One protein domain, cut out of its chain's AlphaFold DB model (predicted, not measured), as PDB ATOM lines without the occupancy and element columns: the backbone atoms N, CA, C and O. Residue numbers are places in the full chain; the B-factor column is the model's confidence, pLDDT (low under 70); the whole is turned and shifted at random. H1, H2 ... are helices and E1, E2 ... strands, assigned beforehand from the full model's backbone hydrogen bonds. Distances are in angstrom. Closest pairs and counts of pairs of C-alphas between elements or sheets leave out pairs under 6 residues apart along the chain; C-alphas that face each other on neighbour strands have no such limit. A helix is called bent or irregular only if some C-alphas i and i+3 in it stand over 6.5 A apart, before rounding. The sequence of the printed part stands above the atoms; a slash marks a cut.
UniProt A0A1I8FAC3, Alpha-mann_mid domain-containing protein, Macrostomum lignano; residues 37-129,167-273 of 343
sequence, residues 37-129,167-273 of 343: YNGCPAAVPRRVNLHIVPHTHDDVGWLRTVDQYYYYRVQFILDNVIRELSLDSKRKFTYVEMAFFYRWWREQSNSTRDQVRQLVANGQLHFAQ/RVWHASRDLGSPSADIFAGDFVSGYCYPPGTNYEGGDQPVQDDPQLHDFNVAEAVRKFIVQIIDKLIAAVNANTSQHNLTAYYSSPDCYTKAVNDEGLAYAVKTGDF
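This is residues 37 to 129 and 167 to 273 of the 343 residues of the protein "Alpha-mann_mid domain-containing protein" of Macrostomum lignano (UniProt A0A1I8FAC3). Helix H1 makes the core of a helical body, with H4 packing on one side of it and the short helices H2 and H3 crossing it on the other. Two small pairs of parallel strands complete it: E2 E3 near the middle, beside H1 and H3, and E1 E4 farther along H4, between H4 and H5. Residues 167 to 216, a long stretch with no named element, loop out past H5 and run along the outside to the start of H4. The 200 printed residues follow the order E1 H1 E2 H2 H3 E3 H4 E4 H5, mostly helix by class, though under half are in named elements. The whole is compact, with a radius of gyration of the C-alphas of 18.9 A and spans of 58 by 47 by 34 A.

After Tyr 37, E1 covers residues 48 to 52, from C-alpha 48 at (208.232, 278.484, 174.842). H1, residues 66 to 87, is 29.6 A long and irregular: C-alphas 72 and 75 are 7.5 A apart, and it has a kink of 45 degrees near residue 73. E2 is residues 93 to 95, H2 residues 98 to 107, H3 residues 110 to 121, 16.2 A long, and E3 residues 125 to 127. H4, residues 217 to 238, is 30.2 A long and neither bent nor irregular, but only just: C-alphas 227 and 230 are 6.3 A apart. E4 is residues 245 to 249, and H5, residues 252 to 261, ends at C-alpha 261 at (218.067, 288.668, 175.687).

H1 is the hub. With residues 70 to 78 it touches H2, about perpendicular at 74 degrees; the closest C-alphas, of Gln 75 and Trp 104, are 6.3 A apart. With residues 82 to 86 it touches H3 at a steep tilt of 69 degrees, only just short of perpendicular; the closest C-alphas, of Ile 82 and Val 116, are 6.9 A apart. H4 touches H1 with residues 217 to 225 at a steep tilt of 42 degrees; the closest C-alphas, of Asn 80 and Ala 218, are 6.0 A apart. E2, H2, H3 and E3 form a strand-helix-strand unit, two parallel neighbour strands with helices between, whose crossover is right-handed; N 126 and O 93 are 2.9 A apart, within hydrogen-bond range. E1 and E4 are parallel at 25 degrees, with N 50 and O 246 within hydrogen-bond range at 2.8 A. The closest C-alphas of H4 and E4, of Ile 233 and Ala 247, are 5.2 A apart; those of E1 and H5, of His 51 and Tyr 255, 6.4 A. H4 and H5 are apart. Every O i to N i+4 pair is within hydrogen-bond range in H2, H3 and H5, but 16 of 18 in H1 and 14 of 18 in H4.

The two C-alphas farthest apart, of Gly 176 and His 213, are 61.3 A apart. Residues 130 to 166 are cut out, in the link from E3 to H4; C-alphas 129 and 167 are 8.1 A apart across the cut. The link E1 to H1 is long. The mean pLDDT of the printed part is 85.0, with residues 172 to 179, 194 to 210 and 212 to 227 under 70.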
ATOM      1  N   TYR A  37     227.215 282.929 182.082       89.88
ATOM      2  CA  TYR A  37     226.380 283.146 180.894       89.88
ATOM      3  C   TYR A  37     226.849 282.399 179.641       89.88
ATOM      4  O   TYR A  37     226.020 282.080 178.792       89.88
ATOM      5  N   ASN A  38     228.139 282.069 179.543       88.56
ATOM      6  CA  ASN A  38     228.674 281.270 178.436       88.56
ATOM      7  C   ASN A  38     228.234 279.797 178.521       88.56
ATOM      8  O   ASN A  38     228.247 279.096 177.515       88.56
ATOM      9  N   GLY A  39     227.837 279.338 179.713       88.25
ATOM     10  CA  GLY A  39     227.330 277.991 179.983       88.25
ATOM     11  C   GLY A  39     225.822 277.830 179.892       88.25
ATOM     12  O   GLY A  39     225.293 276.778 180.272       88.25
ATOM     13  N   CYS A  40     225.117 278.885 179.484       92.19
ATOM     14  CA  CYS A  40     223.669 278.866 179.417       92.19
ATOM     15  C   CYS A  40     223.180 278.182 178.136       92.19
ATOM     16  O   CYS A  40     223.728 278.437 177.061       92.19
ATOM     17  N   PRO A  41     222.140 277.334 178.224       90.75
ATOM     18  CA  PRO A  41     221.495 276.782 177.042       90.75
ATOM     19  C   PRO A  41     220.990 277.900 176.128       90.75
ATOM     20  O   PRO A  41     220.437 278.894 176.602       90.75
ATOM     21  N   ALA A  42     221.165 277.731 174.820       88.25
ATOM     22  CA  ALA A  42     220.604 278.657 173.847       88.25
ATOM     23  C   ALA A  42     219.077 278.503 173.801       88.25
ATOM     24  O   ALA A  42     218.567 277.392 173.638       88.25
ATOM     25  N   ALA A  43     218.356 279.618 173.915       89.00
ATOM     26  CA  ALA A  43     216.912 279.628 173.729       89.00
ATOM     27  C   ALA A  43     216.557 279.241 172.285       89.00
ATOM     28  O   ALA A  43     217.208 279.676 171.331       89.00
ATOM     29  N   VAL A  44     215.511 278.432 172.115       90.88
ATOM     30  CA  VAL A  44     214.989 278.075 170.793       90.88
ATOM     31  C   VAL A  44     214.000 279.157 170.352       90.88
ATOM     32  O   VAL A  44     212.970 279.329 171.016       90.88
ATOM     33  N   PRO A  45     214.261 279.881 169.245       89.88
ATOM     34  CA  PRO A  45     213.385 280.959 168.798       89.88
ATOM     35  C   PRO A  45     211.973 280.468 168.477       89.88
ATOM     36  O   PRO A  45     211.788 279.370 167.949       89.88
ATOM     37  N   ARG A  46     210.973 281.323 168.728       88.56
ATOM     38  CA  ARG A  46     209.543 281.067 168.450       88.56
ATOM     39  C   ARG A  46     208.955 279.851 169.181       88.56
ATOM     40  O   ARG A  46     207.888 279.374 168.794       88.56
ATOM     41  N   ARG A  47     209.613 279.371 170.238       89.94
ATOM     42  CA  ARG A  47     209.106 278.343 171.156       89.94
ATOM     43  C   ARG A  47     209.037 278.890 172.573       89.94
ATOM     44  O   ARG A  47     209.760 279.816 172.926       89.94
ATOM     45  N   VAL A  48     208.198 278.276 173.395       93.06
ATOM     46  CA  VAL A  48     208.232 278.484 174.842       93.06
ATOM     47  C   VAL A  48     209.379 277.649 175.408       93.06
ATOM     48  O   VAL A  48     209.389 276.423 175.281       93.06
ATOM     49  N   ASN A  49     210.355 278.324 176.009       94.88
ATOM     50  CA  ASN A  49     211.538 277.711 176.600       94.88
ATOM     51  C   ASN A  49     211.294 277.452 178.095       94.88
ATOM     52  O   ASN A  49     211.147 278.384 178.880       94.88
ATOM     53  N   LEU A  50     211.231 276.181 178.484       94.19
ATOM     54  CA  LEU A  50     211.030 275.738 179.859       94.19
ATOM     55  C   LEU A  50     212.392 275.559 180.538       94.19
ATOM     56  O   LEU A  50     213.104 274.581 180.295       94.19
ATOM     57  N   HIS A  51     212.730 276.510 181.405       94.25
ATOM     58  CA  HIS A  51     213.920 276.466 182.250       94.25
ATOM     59  C   HIS A  51     213.637 275.620 183.492       94.25
ATOM     60  O   HIS A  51     212.945 276.066 184.404       94.25
ATOM     61  N   ILE A  52     214.174 274.402 183.545       93.06
ATOM     62  CA  ILE A  52     214.055 273.551 184.733       93.06
ATOM     63  C   ILE A  52     215.241 273.835 185.649       93.06
ATOM     64  O   ILE A  52     216.382 273.608 185.250       93.06
ATOM     65  N   VAL A  53     214.976 274.325 186.861       93.00
ATOM     66  CA  VAL A  53     216.000 274.721 187.842       93.00
ATOM     67  C   VAL A  53     215.912 273.827 189.086       93.00
ATOM     68  O   VAL A  53     215.151 274.125 190.010       93.00
ATOM     69  N   PRO A  54     216.668 272.714 189.127       92.44
ATOM     70  CA  PRO A  54     216.767 271.882 190.319       92.44
ATOM     71  C   PRO A  54     217.475 272.638 191.441       92.44
ATOM     72  O   PRO A  54     218.527 273.245 191.217       92.44
ATOM     73  N   HIS A  55     216.904 272.578 192.637       92.25
ATOM     74  CA  HIS A  55     217.447 273.186 193.844       92.25
ATOM     75  C   HIS A  55     217.037 272.368 195.076       92.25
ATOM     76  O   HIS A  55     216.163 271.504 194.989       92.25
ATOM     77  N   THR A  56     217.664 272.660 196.211       90.62
ATOM     78  CA  THR A  56     217.198 272.265 197.545       90.62
ATOM     79  C   THR A  56     217.065 273.518 198.397       90.62
ATOM     80  O   THR A  56     217.762 274.503 198.148       90.62
ATOM     81  N   HIS A  57     216.150 273.488 199.357       93.44
ATOM     82  CA  HIS A  57     216.003 274.534 200.357       93.44
ATOM     83  C   HIS A  57     216.443 273.963 201.701       93.44
ATOM     84  O   HIS A  57     215.765 273.097 202.260       93.44
ATOM     85  N   ASP A  58     217.605 274.416 202.170       93.38
ATOM     86  CA  ASP A  58     218.267 273.868 203.346       93.38
ATOM     87  C   ASP A  58     218.316 274.928 204.453       93.38
ATOM     88  O   ASP A  58     219.257 275.719 204.541       93.38
ATOM     89  N   ASP A  59     217.310 274.938 205.328       96.62
ATOM     90  CA  ASP A  59     217.234 275.913 206.417       96.62
ATOM     91  C   ASP A  59     218.428 275.837 207.364       96.62
ATOM     92  O   ASP A  59     218.734 274.790 207.948       96.62
ATOM     93  N   VAL A  60     219.076 276.986 207.594       97.06
ATOM     94  CA  VAL A  60     220.223 277.122 208.507       97.06
ATOM     95  C   VAL A  60     219.725 277.222 209.957       97.06
ATOM     96  O   VAL A  60     220.078 278.123 210.715       97.06
ATOM     97  N   GLY A  61     218.934 276.225 210.351       93.94
ATOM     98  CA  GLY A  61     218.228 276.138 211.623       93.94
ATOM     99  C   GLY A  61     216.770 276.590 211.509       93.94
ATOM    100  O   GLY A  61     216.502 277.711 211.117       93.94
ATOM    101  N   TRP A  62     215.837 275.725 211.909       95.44
ATOM    102  CA  TRP A  62     214.396 276.014 211.956       95.44
ATOM    103  C   TRP A  62     213.720 275.084 212.975       95.44
ATOM    104  O   TRP A  62     213.769 275.335 214.180       95.44
ATOM    105  N   LEU A  63     213.171 273.948 212.524       93.12
ATOM    106  CA  LEU A  63     212.625 272.906 213.406       93.12
ATOM    107  C   LEU A  63     213.728 272.069 214.066       93.12
ATOM    108  O   LEU A  63     213.521 271.474 215.125       93.12
ATOM    109  N   ARG A  64     214.901 272.015 213.434       93.25
ATOM    110  CA  ARG A  64     216.120 271.385 213.950       93.25
ATOM    111  C   ARG A  64     217.262 272.392 213.952       93.25
ATOM    112  O   ARG A  64     217.192 273.428 213.293       93.25
ATOM    113  N   THR A  65     218.315 272.102 214.708       96.88
ATOM    114  CA  THR A  65     219.526 272.931 214.691       96.88
ATOM    115  C   THR A  65     220.295 272.754 213.381       96.88
ATOM    116  O   THR A  65     220.124 271.752 212.685       96.88
ATOM    117  N   VAL A  66     221.201 273.693 213.083       96.88
ATOM    118  CA  VAL A  66     222.124 273.605 211.935       96.88
ATOM    119  C   VAL A  66     222.837 272.248 211.906       96.88
ATOM    120  O   VAL A  66     222.824 271.557 210.895       96.88
ATOM    121  N   ASP A  67     223.404 271.807 213.031       96.69
ATOM    122  CA  ASP A  67     224.150 270.542 213.093       96.69
ATOM    123  C   ASP A  67     223.271 269.316 212.850       96.69
ATOM    124  O   ASP A  67     223.692 268.373 212.181       96.69
ATOM    125  N   GLN A  68     222.046 269.327 213.373       93.56
ATOM    126  CA  GLN A  68     221.102 268.240 213.153       93.56
ATOM    127  C   GLN A  68     220.715 268.159 211.676       93.56
ATOM    128  O   GLN A  68     220.817 267.088 211.087       93.56
ATOM    129  N   TYR A  69     220.334 269.277 211.051       94.44
ATOM    130  CA  TYR A  69     220.041 269.281 209.615       94.44
ATOM    131  C   TYR A  69     221.232 268.812 208.784       94.44
ATOM    132  O   TYR A  69     221.053 268.015 207.863       94.44
ATOM    133  N   TYR A  70     222.443 269.244 209.141       95.88
ATOM    134  CA  TYR A  70     223.648 268.831 208.440       95.88
ATOM    135  C   TYR A  70     223.836 267.312 208.448       95.88
ATOM    136  O   TYR A  70     223.946 266.703 207.384       95.88
ATOM    137  N   TYR A  71     223.843 266.705 209.639       91.56
ATOM    138  CA  TYR A  71     224.153 265.286 209.780       91.56
ATOM    139  C   TYR A  71     223.024 264.362 209.329       91.56
ATOM    140  O   TYR A  71     223.309 263.274 208.834       91.56
ATOM    141  N   TYR A  72     221.765 264.769 209.481       83.94
ATOM    142  CA  TYR A  72     220.640 263.929 209.077       83.94
ATOM    143  C   TYR A  72     220.281 264.103 207.602       83.94
ATOM    144  O   TYR A  72     219.880 263.144 206.966       83.94
ATOM    145  N   ARG A  73     220.460 265.283 207.002       85.06
ATOM    146  CA  ARG A  73     219.910 265.540 205.661       85.06
ATOM    147  C   ARG A  73     220.917 266.148 204.691       85.06
ATOM    148  O   ARG A  73     221.192 265.557 203.648       85.06
ATOM    149  N   VAL A  74     221.479 267.308 205.021       93.19
ATOM    150  CA  VAL A  74     222.164 268.152 204.026       93.19
ATOM    151  C   VAL A  74     223.430 267.501 203.465       93.19
ATOM    152  O   VAL A  74     223.650 267.556 202.255       93.19
ATOM    153  N   GLN A  75     224.235 266.821 204.295       94.19
ATOM    154  CA  GLN A  75     225.444 266.146 203.798       94.19
ATOM    155  C   GLN A  75     225.118 265.106 202.713       94.19
ATOM    156  O   GLN A  75     225.788 265.041 201.687       94.19
ATOM    157  N   PHE A  76     224.025 264.357 202.894       90.00
ATOM    158  CA  PHE A  76     223.605 263.323 201.957       90.00
ATOM    159  C   PHE A  76     223.013 263.918 200.681       90.00
ATOM    160  O   PHE A  76     223.201 263.350 199.605       90.00
ATOM    161  N   ILE A  77     222.311 265.052 200.777       90.19
ATOM    162  CA  ILE A  77     221.851 265.785 199.592       90.19
ATOM    163  C   ILE A  77     223.061 266.188 198.748       90.19
ATOM    164  O   ILE A  77     223.112 265.847 197.567       90.19
ATOM    165  N   LEU A  78     224.053 266.846 199.356       95.94
ATOM    166  CA  LEU A  78     225.252 267.303 198.655       95.94
ATOM    167  C   LEU A  78     226.027 266.132 198.036       95.94
ATOM    168  O   LEU A  78     226.291 266.158 196.834       95.94
ATOM    169  N   ASP A  79     226.303 265.068 198.794       93.69
ATOM    170  CA  ASP A  79     227.007 263.880 198.287       93.69
ATOM    171  C   ASP A  79     226.318 263.283 197.049       93.69
ATOM    172  O   ASP A  79     226.960 262.986 196.034       93.69
ATOM    173  N   ASN A  80     224.991 263.131 197.105       90.62
ATOM    174  CA  ASN A  80     224.233 262.547 196.004       90.62
ATOM    175  C   ASN A  80     224.115 263.495 194.811       90.62
ATOM    176  O   ASN A  80     224.245 263.035 193.680       90.62
ATOM    177  N   VAL A  81     223.922 264.798 195.027       93.81
ATOM    178  CA  VAL A  81     223.897 265.788 193.941       93.81
ATOM    179  C   VAL A  81     225.223 265.779 193.188       93.81
ATOM    180  O   VAL A  81     225.218 265.659 191.966       93.81
ATOM    181  N   ILE A  82     226.362 265.831 193.888       95.69
ATOM    182  CA  ILE A  82     227.684 265.809 193.245       95.69
ATOM    183  C   ILE A  82     227.877 264.528 192.427       95.69
ATOM    184  O   ILE A  82     228.323 264.589 191.277       95.69
ATOM    185  N   ARG A  83     227.463 263.376 192.969       93.56
ATOM    186  CA  ARG A  83     227.471 262.113 192.226       93.56
ATOM    187  C   ARG A  83     226.589 262.191 190.980       93.56
ATOM    188  O   ARG A  83     227.066 261.884 189.893       93.56
ATOM    189  N   GLU A  84     225.327 262.592 191.103       91.25
ATOM    190  CA  GLU A  84     224.381 262.593 189.982       91.25
ATOM    191  C   GLU A  84     224.746 263.611 188.894       91.25
ATOM    192  O   GLU A  84     224.547 263.319 187.713       91.25
ATOM    193  N   LEU A  85     225.322 264.763 189.250       95.00
ATOM    194  CA  LEU A  85     225.854 265.722 188.278       95.00
ATOM    195  C   LEU A  85     227.009 265.120 187.466       95.00
ATOM    196  O   LEU A  85     227.091 265.336 186.259       95.00
ATOM    197  N   SER A  86     227.867 264.314 188.093       93.62
ATOM    198  CA  SER A  86     229.000 263.685 187.402       93.62
ATOM    199  C   SER A  86     228.606 262.629 186.362       93.62
ATOM    200  O   SER A  86     229.416 262.290 185.501       93.62
ATOM    201  N   LEU A  87     227.370 262.116 186.420       92.75
ATOM    202  CA  LEU A  87     226.882 261.075 185.510       92.75
ATOM    203  C   LEU A  87     226.361 261.624 184.176       92.75
ATOM    204  O   LEU A  87     226.343 260.888 183.192       92.75
ATOM    205  N   ASP A  88     225.936 262.889 184.122       92.88
ATOM    206  CA  ASP A  88     225.499 263.536 182.881       92.88
ATOM    207  C   ASP A  88     225.814 265.034 182.905       92.88
ATOM    208  O   ASP A  88     225.227 265.797 183.671       92.88
ATOM    209  N   SER A  89     226.686 265.452 181.984       93.19
ATOM    210  CA  SER A  89     227.110 266.843 181.761       93.19
ATOM    211  C   SER A  89     225.974 267.851 181.535       93.19
ATOM    212  O   SER A  89     226.183 269.054 181.684       93.19
ATOM    213  N   LYS A  90     224.775 267.394 181.150       92.31
ATOM    214  CA  LYS A  90     223.605 268.255 180.925       92.31
ATOM    215  C   LYS A  90     222.898 268.636 182.218       92.31
ATOM    216  O   LYS A  90     222.178 269.634 182.227       92.31
ATOM    217  N   ARG A  91     223.061 267.846 183.282       93.81
ATOM    218  CA  ARG A  91     222.399 268.088 184.565       93.81
ATOM    219  C   ARG A  91     222.961 269.343 185.202       93.81
ATOM    220  O   ARG A  91     224.174 269.555 185.198       93.81
ATOM    221  N   LYS A  92     222.067 270.143 185.774       94.56
ATOM    222  CA  LYS A  92     222.411 271.334 186.547       94.56
ATOM    223  C   LYS A  92     221.734 271.288 187.907       94.56
ATOM    224  O   LYS A  92     220.650 270.723 188.031       94.56
ATOM    225  N   PHE A  93     222.360 271.899 188.901       95.81
ATOM    226  CA  PHE A  93     221.811 272.042 190.241       95.81
ATOM    227  C   PHE A  93     222.203 273.395 190.831       95.81
ATOM    228  O   PHE A  93     223.339 273.837 190.653       95.81
ATOM    229  N   THR A  94     221.267 274.041 191.522       95.69
ATOM    230  CA  THR A  94     221.465 275.339 192.179       95.69
ATOM    231  C   THR A  94     221.495 275.162 193.694       95.69
ATOM    232  O   THR A  94     220.584 274.555 194.254       95.69
ATOM    233  N   TYR A  95     222.521 275.700 194.352       97.44
ATOM    234  CA  TYR A  95     222.679 275.685 195.810       97.44
ATOM    235  C   TYR A  95     222.806 277.110 196.374       97.44
ATOM    236  O   TYR A  95     223.326 277.988 195.683       97.44
ATOM    237  N   VAL A  96     222.352 277.349 197.611       96.19
ATOM    238  CA  VAL A  96     222.259 278.706 198.187       96.19
ATOM    239  C   VAL A  96     223.059 278.859 199.487       96.19
ATOM    240  O   VAL A  96     223.891 279.761 199.587       96.19
ATOM    241  N   GLU A  97     222.860 277.992 200.479       98.06
ATOM    242  CA  GLU A  97     223.260 278.248 201.870       98.06
ATOM    243  C   GLU A  97     224.726 277.886 202.168       98.06
ATOM    244  O   GLU A  97     225.079 276.744 202.485       98.06
ATOM    245  N   MET A  98     225.623 278.878 202.124       98.31
ATOM    246  CA  MET A  98     227.064 278.618 202.246       98.31
ATOM    247  C   MET A  98     227.494 278.087 203.614       98.31
ATOM    248  O   MET A  98     228.530 277.434 203.680       98.31
ATOM    249  N   ALA A  99     226.722 278.289 204.688       98.31
ATOM    250  CA  ALA A  99     227.012 277.688 205.990       98.31
ATOM    251  C   ALA A  99     227.134 276.156 205.905       98.31
ATOM    252  O   ALA A  99     228.084 275.574 206.441       98.31
ATOM    253  N   PHE A 100     226.207 275.508 205.195       98.62
ATOM    254  CA  PHE A 100     226.231 274.064 204.995       98.62
ATOM    255  C   PHE A 100     227.280 273.647 203.977       98.62
ATOM    256  O   PHE A 100     228.082 272.756 204.265       98.62
ATOM    257  N   PHE A 101     227.326 274.318 202.823       98.50
ATOM    258  CA  PHE A 101     228.279 273.966 201.773       98.50
ATOM    259  C   PHE A 101     229.731 274.102 202.253       98.50
ATOM    260  O   PHE A 101     230.552 273.225 201.996       98.50
ATOM    261  N   TYR A 102     230.052 275.163 203.000       98.25
ATOM    262  CA  TYR A 102     231.371 275.373 203.596       98.25
ATOM    263  C   TYR A 102     231.755 274.243 204.551       98.25
ATOM    264  O   TYR A 102     232.886 273.752 204.513       98.25
ATOM    265  N   ARG A 103     230.824 273.818 205.414       97.88
ATOM    266  CA  ARG A 103     231.059 272.701 206.331       97.88
ATOM    267  C   ARG A 103     231.310 271.411 205.561       97.88
ATOM    268  O   ARG A 103     232.363 270.804 205.754       97.88
ATOM    269  N   TRP A 104     230.401 271.064 204.651       98.62
ATOM    270  CA  TRP A 104     230.517 269.889 203.793       98.62
ATOM    271  C   TRP A 104     231.852 269.866 203.056       98.62
ATOM    272  O   TRP A 104     232.601 268.898 203.161       98.62
ATOM    273  N   TRP A 105     232.214 270.975 202.411       98.50
ATOM    274  CA  TRP A 105     233.461 271.140 201.671       98.50
ATOM    275  C   TRP A 105     234.709 270.824 202.505       98.50
ATOM    276  O   TRP A 105     235.663 270.207 202.015       98.50
ATOM    277  N   ARG A 106     234.731 271.235 203.779       97.69
ATOM    278  CA  ARG A 106     235.867 271.006 204.685       97.69
ATOM    279  C   ARG A 106     236.054 269.543 205.066       97.69
ATOM    280  O   ARG A 106     237.188 269.150 205.333       97.69
ATOM    281  N   GLU A 107     234.989 268.758 205.029       97.88
ATOM    282  CA  GLU A 107     235.002 267.325 205.337       97.88
ATOM    283  C   GLU A 107     235.375 266.468 204.110       97.88
ATOM    284  O   GLU A 107     235.749 265.306 204.255       97.88
ATOM    285  N   GLN A 108     235.368 267.052 202.904       98.25
ATOM    286  CA  GLN A 108     235.622 266.322 201.661       98.25
ATOM    287  C   GLN A 108     237.095 265.993 201.382       98.25
ATOM    288  O   GLN A 108     238.015 266.765 201.673       98.25
ATOM    289  N   SER A 109     237.296 264.861 200.697       98.19
ATOM    290  CA  SER A 109     238.586 264.456 200.129       98.19
ATOM    291  C   SER A 109     239.046 265.397 199.005       98.19
ATOM    292  O   SER A 109     238.230 266.063 198.365       98.19
ATOM    293  N   ASN A 110     240.350 265.411 198.699       98.06
ATOM    294  CA  ASN A 110     240.875 266.191 197.567       98.06
ATOM    295  C   ASN A 110     240.231 265.785 196.231       98.06
ATOM    296  O   ASN A 110     239.895 266.658 195.443       98.06
ATOM    297  N   SER A 111     239.972 264.487 196.030       97.94
ATOM    298  CA  SER A 111     239.300 263.973 194.828       97.94
ATOM    299  C   SER A 111     237.899 264.571 194.659       97.94
ATOM    300  O   SER A 111     237.578 265.133 193.614       97.94
ATOM    301  N   THR A 112     237.084 264.537 195.719       98.00
ATOM    302  CA  THR A 112     235.736 265.124 195.708       98.00
ATOM    303  C   THR A 112     235.794 266.635 195.483       98.00
ATOM    304  O   THR A 112     235.022 267.178 194.698       98.00
ATOM    305  N   ARG A 113     236.737 267.334 196.127       98.56
ATOM    306  CA  ARG A 113     236.929 268.779 195.932       98.56
ATOM    307  C   ARG A 113     237.283 269.129 194.489       98.56
ATOM    308  O   ARG A 113     236.754 270.102 193.959       98.56
ATOM    309  N   ASP A 114     238.142 268.343 193.849       98.12
ATOM    310  CA  ASP A 114     238.511 268.542 192.447       98.12
ATOM    311  C   ASP A 114     237.335 268.260 191.507       98.12
ATOM    312  O   ASP A 114     237.094 269.034 190.580       98.12
ATOM    313  N   GLN A 115     236.537 267.230 191.797       97.94
ATOM    314  CA  GLN A 115     235.298 266.957 191.071       97.94
ATOM    315  C   GLN A 115     234.317 268.134 191.167       97.94
ATOM    316  O   GLN A 115     233.800 268.599 190.156       97.94
ATOM    317  N   VAL A 116     234.096 268.670 192.366       98.44
ATOM    318  CA  VAL A 116     233.227 269.838 192.571       98.44
ATOM    319  C   VAL A 116     233.764 271.064 191.832       98.44
ATOM    320  O   VAL A 116     232.991 271.758 191.179       98.44
ATOM    321  N   ARG A 117     235.082 271.319 191.858       98.06
ATOM    322  CA  ARG A 117     235.686 272.408 191.067       98.06
ATOM    323  C   ARG A 117     235.383 272.260 189.579       98.06
ATOM    324  O   ARG A 117     235.051 273.253 188.939       98.06
ATOM    325  N   GLN A 118     235.453 271.045 189.036       97.00
ATOM    326  CA  GLN A 118     235.097 270.780 187.639       97.00
ATOM    327  C   GLN A 118     233.610 271.034 187.364       97.00
ATOM    328  O   GLN A 118     233.290 271.693 186.376       97.00
ATOM    329  N   LEU A 119     232.719 270.579 188.252       97.69
ATOM    330  CA  LEU A 119     231.270 270.800 188.145       97.69
ATOM    331  C   LEU A 119     230.884 272.286 188.228       97.69
ATOM    332  O   LEU A 119     229.911 272.718 187.614       97.69
ATOM    333  N   VAL A 120     231.636 273.094 188.973       97.38
ATOM    334  CA  VAL A 120     231.447 274.552 188.997       97.38
ATOM    335  C   VAL A 120     232.012 275.187 187.721       97.38
ATOM    336  O   VAL A 120     231.354 276.010 187.084       97.38
ATOM    337  N   ALA A 121     233.210 274.778 187.293       95.88
ATOM    338  CA  ALA A 121     233.880 275.325 186.111       95.88
ATOM    339  C   ALA A 121     233.142 275.034 184.792       95.88
ATOM    340  O   ALA A 121     233.223 275.827 183.852       95.88
ATOM    341  N   ASN A 122     232.404 273.924 184.712       94.62
ATOM    342  CA  ASN A 122     231.573 273.589 183.554       94.62
ATOM    343  C   ASN A 122     230.111 274.076 183.686       94.62
ATOM    344  O   ASN A 122     229.325 273.926 182.751       94.62
ATOM    345  N   GLY A 123     229.749 274.695 184.817       94.31
ATOM    346  CA  GLY A 123     228.431 275.282 185.053       94.31
ATOM    347  C   GLY A 123     227.315 274.273 185.344       94.31
ATOM    348  O   GLY A 123     226.145 274.595 185.106       94.31
ATOM    349  N   GLN A 124     227.646 273.066 185.808       95.69
ATOM    350  CA  GLN A 124     226.672 272.090 186.306       95.69
ATOM    351  C   GLN A 124     226.238 272.398 187.743       95.69
ATOM    352  O   GLN A 124     225.049 272.345 188.043       95.69
ATOM    353  N   LEU A 125     227.178 272.755 188.620       96.88
ATOM    354  CA  LEU A 125     226.876 273.242 189.961       96.88
ATOM    355  C   LEU A 125     226.875 274.772 189.957       96.88
ATOM    356  O   LEU A 125     227.891 275.403 189.669       96.88
ATOM    357  N   HIS A 126     225.724 275.359 190.263       95.50
ATOM    358  CA  HIS A 126     225.506 276.801 190.311       95.50
ATOM    359  C   HIS A 126     225.227 277.255 191.744       95.50
ATOM    360  O   HIS A 126     224.583 276.540 192.511       95.50
ATOM    361  N   PHE A 127     225.695 278.454 192.088       96.75
ATOM    362  CA  PHE A 127     225.394 279.092 193.364       96.75
ATOM    363  C   PHE A 127     224.510 280.314 193.135       96.75
ATOM    364  O   PHE A 127     224.888 281.230 192.400       96.75
ATOM    365  N   ALA A 128     223.348 280.340 193.781       93.69
ATOM    366  CA  ALA A 128     222.471 281.503 193.806       93.69
ATOM    367  C   ALA A 128     222.621 282.228 195.147       93.69
ATOM    368  O   ALA A 128     222.801 281.587 196.178       93.69
ATOM    369  N   GLN A 129     222.554 283.564 195.122       91.88
ATOM    370  CA  GLN A 129     222.811 284.458 196.261       91.88
ATOM    371  C   GLN A 129     224.251 284.372 196.808       91.88
ATOM    372  O   GLN A 129     224.998 285.337 196.690       91.88
ATOM    373  N   ARG A 167     225.248 285.919 189.863       87.69
ATOM    374  CA  ARG A 167     225.086 287.048 188.939       87.69
ATOM    375  C   ARG A 167     223.800 287.801 189.223       87.69
ATOM    376  O   ARG A 167     222.768 287.230 189.545       87.69
ATOM    377  N   VAL A 168     223.889 289.112 189.057       76.81
ATOM    378  CA  VAL A 168     222.781 290.050 189.199       76.81
ATOM    379  C   VAL A 168     222.649 290.820 187.891       76.81
ATOM    380  O   VAL A 168     223.661 291.173 187.281       76.81
ATOM    381  N   TRP A 169     221.414 291.079 187.462       77.88
ATOM    382  CA  TRP A 169     221.122 291.870 186.270       77.88
ATOM    383  C   TRP A 169     220.506 293.227 186.641       77.88
ATOM    384  O   TRP A 169     219.544 293.297 187.403       77.88
ATOM    385  N   HIS A 170     221.072 294.297 186.079       75.19
ATOM    386  CA  HIS A 170     220.548 295.662 186.131       75.19
ATOM    387  C   HIS A 170     219.454 295.826 185.066       75.19
ATOM    388  O   HIS A 170     219.767 295.794 183.873       75.19
ATOM    389  N   ALA A 171     218.193 295.943 185.490       70.62
ATOM    390  CA  ALA A 171     217.025 295.828 184.613       70.62
ATOM    391  C   ALA A 171     216.905 296.972 183.595       70.62
ATOM    392  O   ALA A 171     216.370 296.774 182.505       70.62
ATOM    393  N   SER A 172     217.411 298.159 183.929       65.00
ATOM    394  CA  SER A 172     217.379 299.333 183.073       65.00
ATOM    395  C   SER A 172     218.754 299.964 182.925       65.00
ATOM    396  O   SER A 172     219.520 300.103 183.869       65.00
ATOM    397  N   ARG A 173     219.071 300.406 181.709       64.06
ATOM    398  CA  ARG A 173     220.255 301.243 181.459       64.06
ATOM    399  C   ARG A 173     219.974 302.727 181.691       64.06
ATOM    400  O   ARG A 173     220.908 303.493 181.908       64.06
ATOM    401  N   ASP A 174     218.693 303.104 181.671       64.19
ATOM    402  CA  ASP A 174     218.254 304.470 181.387       64.19
ATOM    403  C   ASP A 174     217.302 305.042 182.450       64.19
ATOM    404  O   ASP A 174     216.766 306.132 182.260       64.19
ATOM    405  N   LEU A 175     217.110 304.377 183.600       62.78
ATOM    406  CA  LEU A 175     216.285 304.896 184.713       62.78
ATOM    407  C   LEU A 175     216.840 306.177 185.381       62.78
ATOM    408  O   LEU A 175     216.311 306.628 186.397       62.78
ATOM    409  N   GLY A 176     217.859 306.805 184.786       60.94
ATOM    410  CA  GLY A 176     218.486 308.036 185.246       60.94
ATOM    411  C   GLY A 176     219.295 307.852 186.533       60.94
ATOM    412  O   GLY A 176     218.999 307.025 187.388       60.94
ATOM    413  N   SER A 177     220.338 308.664 186.699       56.56
ATOM    414  CA  SER A 177     220.992 308.824 188.002       56.56
ATOM    415  C   SER A 177     220.042 309.568 188.956       56.56
ATOM    416  O   SER A 177     219.415 310.531 188.504       56.56
ATOM    417  N   PRO A 178     219.923 309.201 190.250       52.75
ATOM    418  CA  PRO A 178     220.736 308.251 191.021       52.75
ATOM    419  C   PRO A 178     220.061 306.884 191.285       52.75
ATOM    420  O   PRO A 178     220.302 306.279 192.328       52.75
ATOM    421  N   SER A 179     219.203 306.390 190.389       66.44
ATOM    422  CA  SER A 179     218.448 305.147 190.599       66.44
ATOM    423  C   SER A 179     219.372 303.921 190.642       66.44
ATOM    424  O   SER A 179     220.169 303.721 189.730       66.44
ATOM    425  N   ALA A 180     219.265 303.093 191.685       76.56
ATOM    426  CA  ALA A 180     219.751 301.715 191.652       76.56
ATOM    427  C   ALA A 180     218.561 300.807 191.330       76.56
ATOM    428  O   ALA A 180     217.553 300.863 192.037       76.56
ATOM    429  N   ASP A 181     218.672 299.976 190.297       82.38
ATOM    430  CA  ASP A 181     217.671 298.961 189.980       82.38
ATOM    431  C   ASP A 181     218.285 297.572 189.792       82.38
ATOM    432  O   ASP A 181     219.496 297.374 189.684       82.38
ATOM    433  N   ILE A 182     217.409 296.580 189.831       87.38
ATOM    434  CA  ILE A 182     217.728 295.169 189.695       87.38
ATOM    435  C   ILE A 182     216.505 294.485 189.100       87.38
ATOM    436  O   ILE A 182     215.368 294.849 189.406       87.38
ATOM    437  N   PHE A 183     216.724 293.493 188.247       88.69
ATOM    438  CA  PHE A 183     215.625 292.653 187.808       88.69
ATOM    439  C   PHE A 183     215.172 291.736 188.941       88.69
ATOM    440  O   PHE A 183     215.970 290.976 189.487       88.69
ATOM    441  N   ALA A 184     213.882 291.799 189.259       88.50
ATOM    442  CA  ALA A 184     213.244 290.940 190.242       88.50
ATOM    443  C   ALA A 184     212.170 290.091 189.554       88.50
ATOM    444  O   ALA A 184     211.274 290.623 188.896       88.50
ATOM    445  N   GLY A 185     212.272 288.772 189.710       85.56
ATOM    446  CA  GLY A 185     211.216 287.833 189.350       85.56
ATOM    447  C   GLY A 185     210.438 287.434 190.597       85.56
ATOM    448  O   GLY A 185     211.048 287.033 191.583       85.56
ATOM    449  N   ASP A 186     209.112 287.527 190.537       86.12
ATOM    450  CA  ASP A 186     208.208 287.050 191.587       86.12
ATOM    451  C   ASP A 186     207.496 285.773 191.110       86.12
ATOM    452  O   ASP A 186     206.972 285.718 189.991       86.12
ATOM    453  N   PHE A 187     207.519 284.717 191.925       86.19
ATOM    454  CA  PHE A 187     206.918 283.436 191.564       86.19
ATOM    455  C   PHE A 187     205.403 283.463 191.780       86.19
ATOM    456  O   PHE A 187     204.912 283.783 192.853       86.19
ATOM    457  N   VAL A 188     204.647 283.002 190.781       81.75
ATOM    458  CA  VAL A 188     203.174 283.082 190.781       81.75
ATOM    459  C   VAL A 188     202.501 282.258 191.892       81.75
ATOM    460  O   VAL A 188     201.418 282.618 192.340       81.75
ATOM    461  N   SER A 189     203.088 281.133 192.319       70.25
ATOM    462  CA  SER A 189     202.414 280.166 193.209       70.25
ATOM    463  C   SER A 189     203.316 279.594 194.315       70.25
ATOM    464  O   SER A 189     202.941 278.610 194.957       70.25
ATOM    465  N   GLY A 190     204.486 280.199 194.547       77.56
ATOM    466  CA  GLY A 190     205.514 279.720 195.479       77.56
ATOM    467  C   GLY A 190     206.715 279.062 194.790       77.56
ATOM    468  O   GLY A 190     206.763 278.952 193.567       77.56
ATOM    469  N   TYR A 191     207.697 278.644 195.593       80.50
ATOM    470  CA  TYR A 191     208.970 278.064 195.133       80.50
ATOM    471  C   TYR A 191     208.953 276.527 195.039       80.50
ATOM    472  O   TYR A 191     209.920 275.915 194.588       80.50
ATOM    473  N   CYS A 192     207.857 275.897 195.469       72.75
ATOM    474  CA  CYS A 192     207.683 274.451 195.404       72.75
ATOM    475  C   CYS A 192     207.454 273.967 193.964       72.75
ATOM    476  O   CYS A 192     207.135 274.727 193.049       72.75
ATOM    477  N   TYR A 193     207.574 272.657 193.778       71.81
ATOM    478  CA  TYR A 193     207.220 271.992 192.530       71.81
ATOM    479  C   TYR A 193     205.739 272.265 192.142       71.81
ATOM    480  O   TYR A 193     204.883 272.428 193.019       71.81
ATOM    481  N   PRO A 194     205.395 272.286 190.841       69.12
ATOM    482  CA  PRO A 194     204.003 272.357 190.389       69.12
ATOM    483  C   PRO A 194     203.112 271.213 190.923       69.12
ATOM    484  O   PRO A 194     203.589 270.099 191.143       69.12
ATOM    485  N   PRO A 195     201.790 271.408 191.085       63.81
ATOM    486  CA  PRO A 195     200.891 270.320 191.477       63.81
ATOM    487  C   PRO A 195     201.054 269.069 190.595       63.81
ATOM    488  O   PRO A 195     201.133 269.165 189.372       63.81
ATOM    489  N   GLY A 196     201.103 267.885 191.215       61.62
ATOM    490  CA  GLY A 196     201.302 266.611 190.507       61.62
ATOM    491  C   GLY A 196     202.755 266.299 190.131       61.62
ATOM    492  O   GLY A 196     203.026 265.209 189.635       61.62
ATOM    493  N   THR A 197     203.692 267.208 190.416       63.12
ATOM    494  CA  THR A 197     205.134 266.954 190.320       63.12
ATOM    495  C   THR A 197     205.794 266.913 191.700       63.12
ATOM    496  O   THR A 197     206.994 267.152 191.820       63.12
ATOM    497  N   ASN A 198     205.003 266.636 192.749       64.75
ATOM    498  CA  ASN A 198     205.550 266.202 194.027       64.75
ATOM    499  C   ASN A 198     205.969 264.750 193.884       64.75
ATOM    500  O   ASN A 198     205.114 263.883 193.699       64.75
ATOM    501  N   TYR A 199     207.250 264.478 194.036       60.91
ATOM    502  CA  TYR A 199     207.755 263.110 194.002       60.91
ATOM    503  C   TYR A 199     208.293 262.651 195.355       60.91
ATOM    504  O   TYR A 199     208.828 261.555 195.467       60.91
ATOM    505  N   GLU A 200     208.054 263.479 196.374       60.09
ATOM    506  CA  GLU A 200     208.290 263.225 197.793       60.09
ATOM    507  C   GLU A 200     206.998 262.788 198.520       60.09
ATOM    508  O   GLU A 200     207.051 262.258 199.623       60.09
ATOM    509  N   GLY A 201     205.814 263.038 197.936       44.53
ATOM    510  CA  GLY A 201     204.516 262.958 198.636       44.53
ATOM    511  C   GLY A 201     203.554 261.845 198.215       44.53
ATOM    512  O   GLY A 201     202.380 261.913 198.570       44.53
ATOM    513  N   GLY A 202     204.009 260.855 197.448       51.22
ATOM    514  CA  GLY A 202     203.201 259.687 197.051       51.22
ATOM    515  C   GLY A 202     203.950 258.350 197.080       51.22
ATOM    516  O   GLY A 202     203.344 257.305 196.863       51.22
ATOM    517  N   ASP A 203     205.249 258.388 197.367       50.16
ATOM    518  CA  ASP A 203     206.111 257.235 197.610       50.16
ATOM    519  C   ASP A 203     206.470 257.181 199.106       50.16
ATOM    520  O   ASP A 203     205.986 258.008 199.881       50.16
ATOM    521  N   GLN A 204     207.291 256.209 199.530       49.94
ATOM    522  CA  GLN A 204     207.839 256.210 200.894       49.94
ATOM    523  C   GLN A 204     208.406 257.609 201.201       49.94
ATOM    524  O   GLN A 204     209.185 258.110 200.384       49.94
ATOM    525  N   PRO A 205     208.013 258.251 202.319       54.25
ATOM    526  CA  PRO A 205     208.533 259.566 202.678       54.25
ATOM    527  C   PRO A 205     210.061 259.514 202.698       54.25
ATOM    528  O   PRO A 205     210.630 258.463 203.007       54.25
ATOM    529  N   VAL A 206     210.735 260.625 202.374       57.12
ATOM    530  CA  VAL A 206     212.191 260.667 202.531       57.12
ATOM    531  C   VAL A 206     212.535 260.417 203.992       57.12
ATOM    532  O   VAL A 206     212.287 261.257 204.857       57.12
ATOM    533  N   GLN A 207     213.069 259.225 204.242       60.28
ATOM    534  CA  GLN A 207     213.641 258.828 205.505       60.28
ATOM    535  C   GLN A 207     215.101 259.242 205.459       60.28
ATOM    536  O   GLN A 207     215.936 258.639 204.780       60.28
ATOM    537  N   ASP A 208     215.368 260.332 206.155       58.69
ATOM    538  CA  ASP A 208     216.669 260.962 206.248       58.69
ATOM    539  C   ASP A 208     217.425 260.554 207.517       58.69
ATOM    540  O   ASP A 208     218.597 260.878 207.650       58.69
ATOM    541  N   ASP A 209     216.835 259.771 208.422       60.38
ATOM    542  CA  ASP A 209     217.583 259.206 209.542       60.38
ATOM    543  C   ASP A 209     218.365 257.949 209.104       60.38
ATOM    544  O   ASP A 209     217.753 256.909 208.831       60.38
ATOM    545  N   PRO A 210     219.715 257.986 209.061       65.44
ATOM    546  CA  PRO A 210     220.523 256.839 208.650       65.44
ATOM    547  C   PRO A 210     220.497 255.687 209.669       65.44
ATOM    548  O   PRO A 210     221.028 254.615 209.385       65.44
ATOM    549  N   GLN A 211     219.932 255.902 210.864       72.00
ATOM    550  CA  GLN A 211     219.782 254.887 211.910       72.00
ATOM    551  C   GLN A 211     218.399 254.228 211.909       72.00
ATOM    552  O   GLN A 211     218.200 253.231 212.608       72.00
ATOM    553  N   LEU A 212     217.443 254.760 211.145       58.72
ATOM    554  CA  LEU A 212     216.139 254.141 210.956       58.72
ATOM    555  C   LEU A 212     216.160 253.211 209.738       58.72
ATOM    556  O   LEU A 212     216.988 253.327 208.834       58.72
ATOM    557  N   HIS A 213     215.246 252.241 209.738       55.12
ATOM    558  CA  HIS A 213     215.008 251.412 208.562       55.12
ATOM    559  C   HIS A 213     214.500 252.292 207.410       55.12
ATOM    560  O   HIS A 213     213.871 253.321 207.648       55.12
ATOM    561  N   ASP A 214     214.790 251.877 206.176       61.53
ATOM    562  CA  ASP A 214     214.344 252.532 204.940       61.53
ATOM    563  C   ASP A 214     214.968 253.910 204.631       61.53
ATOM    564  O   ASP A 214     214.376 254.681 203.880       61.53
ATOM    565  N   PHE A 215     216.180 254.213 205.130       66.69
ATOM    566  CA  PHE A 215     216.949 255.397 204.703       66.69
ATOM    567  C   PHE A 215     217.073 255.459 203.172       66.69
ATOM    568  O   PHE A 215     217.695 254.593 202.550       66.69
ATOM    569  N   ASN A 216     216.495 256.494 202.557       66.56
ATOM    570  CA  ASN A 216     216.261 256.530 201.109       66.56
ATOM    571  C   ASN A 216     216.678 257.849 200.435       66.56
ATOM    572  O   ASN A 216     216.394 258.035 199.254       66.56
ATOM    573  N   VAL A 217     217.412 258.738 201.121       64.75
ATOM    574  CA  VAL A 217     217.847 260.039 200.561       64.75
ATOM    575  C   VAL A 217     218.552 259.874 199.207       64.75
ATOM    576  O   VAL A 217     218.272 260.598 198.253       64.75
ATOM    577  N   ALA A 218     219.432 258.875 199.083       64.31
ATOM    578  CA  ALA A 218     220.149 258.606 197.837       64.31
ATOM    579  C   ALA A 218     219.233 258.143 196.691       64.31
ATOM    580  O   ALA A 218     219.487 258.466 195.527       64.31
ATOM    581  N   GLU A 219     218.184 257.385 197.009       64.50
ATOM    582  CA  GLU A 219     217.192 256.930 196.038       64.50
ATOM    583  C   GLU A 219     216.267 258.076 195.625       64.50
ATOM    584  O   GLU A 219     216.020 258.240 194.431       64.50
ATOM    585  N   ALA A 220     215.842 258.916 196.571       62.84
ATOM    586  CA  ALA A 220     215.015 260.090 196.311       62.84
ATOM    587  C   ALA A 220     215.716 261.087 195.377       62.84
ATOM    588  O   ALA A 220     215.166 261.444 194.333       62.84
ATOM    589  N   VAL A 221     216.981 261.439 195.655       64.12
ATOM    590  CA  VAL A 221     217.771 262.335 194.786       64.12
ATOM    591  C   VAL A 221     217.930 261.745 193.382       64.12
ATOM    592  O   VAL A 221     217.716 262.431 192.377       64.12
ATOM    593  N   ARG A 222     218.259 260.450 193.284       65.88
ATOM    594  CA  ARG A 222     218.382 259.763 191.991       65.88
ATOM    595  C   ARG A 222     217.045 259.728 191.248       65.88
ATOM    596  O   ARG A 222     217.014 259.938 190.038       65.88
ATOM    597  N   LYS A 223     215.938 259.456 191.936       64.88
ATOM    598  CA  LYS A 223     214.600 259.441 191.343       64.88
ATOM    599  C   LYS A 223     214.250 260.818 190.789       64.88
ATOM    600  O   LYS A 223     213.900 260.915 189.615       64.88
ATOM    601  N   PHE A 224     214.447 261.868 191.579       63.19
ATOM    602  CA  PHE A 224     214.177 263.243 191.179       63.19
ATOM    603  C   PHE A 224     214.978 263.676 189.940       63.19
ATOM    604  O   PHE A 224     214.402 264.136 188.954       63.19
ATOM    605  N   ILE A 225     216.296 263.467 189.934       64.56
ATOM    606  CA  ILE A 225     217.143 263.884 188.806       64.56
ATOM    607  C   ILE A 225     216.923 262.970 187.588       64.56
ATOM    608  O   ILE A 225     216.531 263.423 186.512       64.56
ATOM    609  N   VAL A 226     217.139 261.662 187.754       65.00
ATOM    610  CA  VAL A 226     217.220 260.701 186.639       65.00
ATOM    611  C   VAL A 226     215.845 260.306 186.113       65.00
ATOM    612  O   VAL A 226     215.629 260.189 184.909       65.00
ATOM    613  N   GLN A 227     214.907 259.984 187.000       64.56
ATOM    614  CA  GLN A 227     213.653 259.371 186.562       64.56
ATOM    615  C   GLN A 227     212.612 260.402 186.158       64.56
ATOM    616  O   GLN A 227     211.668 260.043 185.458       64.56
ATOM    617  N   ILE A 228     212.779 261.649 186.585       74.44
ATOM    618  CA  ILE A 228     211.729 262.652 186.496       74.44
ATOM    619  C   ILE A 228     212.176 263.780 185.602       74.44
ATOM    620  O   ILE A 228     211.579 263.955 184.545       74.44
ATOM    621  N   ILE A 229     213.241 264.496 185.960       84.44
ATOM    622  CA  ILE A 229     213.657 265.646 185.161       84.44
ATOM    623  C   ILE A 229     214.199 265.195 183.799       84.44
ATOM    624  O   ILE A 229     213.725 265.691 182.777       84.44
ATOM    625  N   ASP A 230     215.105 264.210 183.751       87.12
ATOM    626  CA  ASP A 230     215.643 263.722 182.470       87.12
ATOM    627  C   ASP A 230     214.525 263.179 181.557       87.12
ATOM    628  O   ASP A 230     214.472 263.497 180.364       87.12
ATOM    629  N   LYS A 231     213.586 262.396 182.113       83.81
ATOM    630  CA  LYS A 231     212.454 261.849 181.346       83.81
ATOM    631  C   LYS A 231     211.464 262.923 180.915       83.81
ATOM    632  O   LYS A 231     210.971 262.846 179.794       83.81
ATOM    633  N   LEU A 232     211.182 263.913 181.761       84.69
ATOM    634  CA  LEU A 232     210.320 265.045 181.427       84.69
ATOM    635  C   LEU A 232     210.918 265.845 180.270       84.69
ATOM    636  O   LEU A 232     210.236 266.082 179.276       84.69
ATOM    637  N   ILE A 233     212.203 266.199 180.363       90.88
ATOM    638  CA  ILE A 233     212.926 266.907 179.299       90.88
ATOM    639  C   ILE A 233     212.865 266.110 177.995       90.88
ATOM    640  O   ILE A 233     212.545 266.671 176.946       90.88
ATOM    641  N   ALA A 234     213.137 264.803 178.049       89.88
ATOM    642  CA  ALA A 234     213.080 263.938 176.876       89.88
ATOM    643  C   ALA A 234     211.663 263.854 176.282       89.88
ATOM    644  O   ALA A 234     211.504 263.990 175.070       89.88
ATOM    645  N   ALA A 235     210.635 263.678 177.116       85.62
ATOM    646  CA  ALA A 235     209.245 263.555 176.686       85.62
ATOM    647  C   ALA A 235     208.707 264.846 176.052       85.62
ATOM    648  O   ALA A 235     208.052 264.783 175.011       85.62
ATOM    649  N   VAL A 236     209.024 266.008 176.637       87.94
ATOM    650  CA  VAL A 236     208.709 267.317 176.048       87.94
ATOM    651  C   VAL A 236     209.446 267.449 174.715       87.94
ATOM    652  O   VAL A 236     208.840 267.633 173.664       87.94
ATOM    653  N   ASN A 237     210.765 267.278 174.690       91.88
ATOM    654  CA  ASN A 237     211.525 267.520 173.464       91.88
ATOM    655  C   ASN A 237     211.249 266.499 172.334       91.88
ATOM    656  O   ASN A 237     211.487 266.813 171.168       91.88
ATOM    657  N   ALA A 238     210.695 265.320 172.634       90.38
ATOM    658  CA  ALA A 238     210.242 264.359 171.625       90.38
ATOM    659  C   ALA A 238     208.936 264.779 170.922       90.38
ATOM    660  O   ALA A 238     208.734 264.443 169.757       90.38
ATOM    661  N   ASN A 239     208.068 265.545 171.593       87.38
ATOM    662  CA  ASN A 239     206.725 265.897 171.111       87.38
ATOM    663  C   ASN A 239     206.584 267.377 170.718       87.38
ATOM    664  O   ASN A 239     205.481 267.918 170.670       87.38
ATOM    665  N   THR A 240     207.689 268.039 170.364       84.75
ATOM    666  CA  THR A 240     207.678 269.475 170.008       84.75
ATOM    667  C   THR A 240     206.865 269.834 168.760       84.75
ATOM    668  O   THR A 240     206.623 271.008 168.502       84.75
ATOM    669  N   SER A 241     206.434 268.849 167.970       82.19
ATOM    670  CA  SER A 241     205.464 269.049 166.885       82.19
ATOM    671  C   SER A 241     204.019 269.148 167.388       82.19
ATOM    672  O   SER A 241     203.195 269.774 166.729       82.19
ATOM    673  N   GLN A 242     203.708 268.547 168.540       83.12
ATOM    674  CA  GLN A 242     202.377 268.557 169.155       83.12
ATOM    675  C   GLN A 242     202.184 269.755 170.089       83.12
ATOM    676  O   GLN A 242     201.068 270.233 170.269       83.12
ATOM    677  N   HIS A 243     203.272 270.255 170.674       84.69
ATOM    678  CA  HIS A 243     203.271 271.408 171.564       84.69
ATOM    679  C   HIS A 243     204.441 272.347 171.235       84.69
ATOM    680  O   HIS A 243     205.552 271.902 170.959       84.69
ATOM    681  N   ASN A 244     204.252 273.662 171.332       90.75
ATOM    682  CA  ASN A 244     205.304 274.641 171.012       90.75
ATOM    683  C   ASN A 244     206.315 274.867 172.162       90.75
ATOM    684  O   ASN A 244     206.740 275.992 172.421       90.75
ATOM    685  N   LEU A 245     206.656 273.802 172.890       92.38
ATOM    686  CA  LEU A 245     207.506 273.818 174.084       92.38
ATOM    687  C   LEU A 245     208.870 273.195 173.789       92.38
ATOM    688  O   LEU A 245     208.982 272.274 172.981       92.38
ATOM    689  N   THR A 246     209.893 273.647 174.500       94.31
ATOM    690  CA  THR A 246     211.167 272.942 174.660       94.31
ATOM    691  C   THR A 246     211.593 273.033 176.116       94.31
ATOM    692  O   THR A 246     211.305 274.035 176.761       94.31
ATOM    693  N   ALA A 247     212.239 272.001 176.646       93.44
ATOM    694  CA  ALA A 247     212.680 271.968 178.036       93.44
ATOM    695  C   ALA A 247     214.163 271.630 178.143       93.44
ATOM    696  O   ALA A 247     214.691 270.857 177.343       93.44
ATOM    697  N   TYR A 248     214.828 272.191 179.147       95.00
ATOM    698  CA  TYR A 248     216.222 271.893 179.454       95.00
ATOM    699  C   TYR A 248     216.562 272.264 180.900       95.00
ATOM    700  O   TYR A 248     215.910 273.109 181.517       95.00
ATOM    701  N   TYR A 249     217.623 271.651 181.423       95.00
ATOM    702  CA  TYR A 249     218.233 272.073 182.680       95.00
ATOM    703  C   TYR A 249     218.754 273.503 182.577       95.00
ATOM    704  O   TYR A 249     219.400 273.884 181.600       95.00
ATOM    705  N   SER A 250     218.518 274.289 183.617       95.00
ATOM    706  CA  SER A 250     218.907 275.687 183.687       95.00
ATOM    707  C   SER A 250     219.325 276.090 185.102       95.00
ATOM    708  O   SER A 250     219.398 275.264 186.009       95.00
ATOM    709  N   SER A 251     219.625 277.373 185.265       93.75
ATOM    710  CA  SER A 251     219.876 278.041 186.542       93.75
ATOM    711  C   SER A 251     219.164 279.400 186.548       93.75
ATOM    712  O   SER A 251     218.790 279.885 185.469       93.75
ATOM    713  N   PRO A 252     218.994 280.052 187.714       92.31
ATOM    714  CA  PRO A 252     218.394 281.386 187.784       92.31
ATOM    715  C   PRO A 252     219.130 282.416 186.914       92.31
ATOM    716  O   PRO A 252     218.494 283.215 186.227       92.31
ATOM    717  N   ASP A 253     220.462 282.342 186.854       91.25
ATOM    718  CA  ASP A 253     221.287 283.210 186.008       91.25
ATOM    719  C   ASP A 253     220.972 283.021 184.521       91.25
ATOM    720  O   ASP A 253     220.859 283.996 183.780       91.25
ATOM    721  N   CYS A 254     220.813 281.772 184.075       93.31
ATOM    722  CA  CYS A 254     220.509 281.470 182.681       93.31
ATOM    723  C   CYS A 254     219.081 281.841 182.294       93.31
ATOM    724  O   CYS A 254     218.866 282.307 181.177       93.31
ATOM    725  N   TYR A 255     218.123 281.679 183.208       93.25
ATOM    726  CA  TYR A 255     216.771 282.198 183.025       93.25
ATOM    727  C   TYR A 255     216.785 283.725 182.894       93.25
ATOM    728  O   TYR A 255     216.305 284.262 181.902       93.25
ATOM    729  N   THR A 256     217.427 284.418 183.834       91.81
ATOM    730  CA  THR A 256     217.521 285.886 183.831       91.81
ATOM    731  C   THR A 256     218.210 286.402 182.569       91.81
ATOM    732  O   THR A 256     217.761 287.374 181.968       91.81
ATOM    733  N   LYS A 257     219.272 285.723 182.117       92.50
ATOM    734  CA  LYS A 257     219.945 286.040 180.856       92.50
ATOM    735  C   LYS A 257     219.001 285.890 179.661       92.50
ATOM    736  O   LYS A 257     218.934 286.805 178.851       92.50
ATOM    737  N   ALA A 258     218.288 284.767 179.554       92.81
ATOM    738  CA  ALA A 258     217.356 284.525 178.454       92.81
ATOM    739  C   ALA A 258     216.240 285.578 178.423       92.81
ATOM    740  O   ALA A 258     215.945 286.120 177.367       92.81
ATOM    741  N   VAL A 259     215.691 285.933 179.588       91.38
ATOM    742  CA  VAL A 259     214.700 287.008 179.734       91.38
ATOM    743  C   VAL A 259     215.265 288.354 179.269       91.38
ATOM    744  O   VAL A 259     214.618 289.049 178.492       91.38
ATOM    745  N   ASN A 260     216.486 288.708 179.676       90.44
ATOM    746  CA  ASN A 260     217.144 289.936 179.224       90.44
ATOM    747  C   ASN A 260     217.435 289.938 177.709       90.44
ATOM    748  O   ASN A 260     217.317 290.978 177.063       90.44
ATOM    749  N   ASP A 261     217.794 288.791 177.125       91.62
ATOM    750  CA  ASP A 261     218.067 288.668 175.687       91.62
ATOM    751  C   ASP A 261     216.812 288.905 174.818       91.62
ATOM    752  O   ASP A 261     216.949 289.283 173.654       91.62
ATOM    753  N   GLU A 262     215.598 288.740 175.365       89.56
ATOM    754  CA  GLU A 262     214.340 289.065 174.665       89.56
ATOM    755  C   GLU A 262     214.157 290.579 174.442       89.56
ATOM    756  O   GLU A 262     213.363 290.990 173.596       89.56
ATOM    757  N   GLY A 263     214.884 291.427 175.182       87.81
ATOM    758  CA  GLY A 263     214.861 292.880 174.990       87.81
ATOM    759  C   GLY A 263     213.501 293.530 175.272       87.81
ATOM    760  O   GLY A 263     213.157 294.537 174.651       87.81
ATOM    761  N   LEU A 264     212.710 292.945 176.177       88.25
ATOM    762  CA  LEU A 264     211.396 293.464 176.557       88.25
ATOM    763  C   LEU A 264     211.513 294.633 177.545       88.25
ATOM    764  O   LEU A 264     212.492 294.771 178.275       88.25
ATOM    765  N   ALA A 265     210.470 295.463 177.591       86.62
ATOM    766  CA  ALA A 265     210.311 296.482 178.623       86.62
ATOM    767  C   ALA A 265     209.559 295.900 179.828       86.62
ATOM    768  O   ALA A 265     208.521 295.255 179.664       86.62
ATOM    769  N   TYR A 266     210.054 296.171 181.035       86.88
ATOM    770  CA  TYR A 266     209.470 295.690 182.289       86.88
ATOM    771  C   TYR A 266     208.895 296.843 183.111       86.88
ATOM    772  O   TYR A 266     209.338 297.988 183.010       86.88
ATOM    773  N   ALA A 267     207.893 296.535 183.934       88.12
ATOM    774  CA  ALA A 267     207.340 297.498 184.874       88.12
ATOM    775  C   ALA A 267     208.362 297.836 185.970       88.12
ATOM    776  O   ALA A 267     209.080 296.965 186.458       88.12
ATOM    777  N   VAL A 268     208.388 299.103 186.387       88.00
ATOM    778  CA  VAL A 268     209.233 299.569 187.493       88.00
ATOM    779  C   VAL A 268     208.443 299.471 188.792       88.00
ATOM    780  O   VAL A 268     207.359 300.043 188.908       88.00
ATOM    781  N   LYS A 269     209.003 298.776 189.785       88.25
ATOM    782  CA  LYS A 269     208.473 298.714 191.151       88.25
ATOM    783  C   LYS A 269     209.391 299.494 192.088       88.25
ATOM    784  O   LYS A 269     210.589 299.248 192.134       88.25
ATOM    785  N   THR A 270     208.809 300.405 192.863       89.50
ATOM    786  CA  THR A 270     209.480 301.121 193.961       89.50
ATOM    787  C   THR A 270     208.852 300.756 195.306       89.50
ATOM    788  O   THR A 270     207.703 300.308 195.356       89.50
ATOM    789  N   GLY A 271     209.572 300.975 196.405       91.00
ATOM    790  CA  GLY A 271     209.141 300.570 197.749       91.00
ATOM    791  C   GLY A 271     209.341 299.073 198.003       91.00
ATOM    792  O   GLY A 271     209.948 298.384 197.187       91.00
ATOM    793  N   ASP A 272     208.814 298.573 199.115       93.75
ATOM    794  CA  ASP A 272     208.995 297.187 199.557       93.75
ATOM    795  C   ASP A 272     207.805 296.275 199.188       93.75
ATOM    796  O   ASP A 272     206.903 296.667 198.432       93.75
ATOM    797  N   PHE A 273     207.853 295.036 199.679       94.56
ATOM    798  CA  PHE A 273     206.773 294.047 199.616       94.56
ATOM    799  C   PHE A 273     206.191 293.749 201.012       94.56
ATOM    800  O   PHE A 273     205.659 292.664 201.250       94.56
TER     801      PHE A 273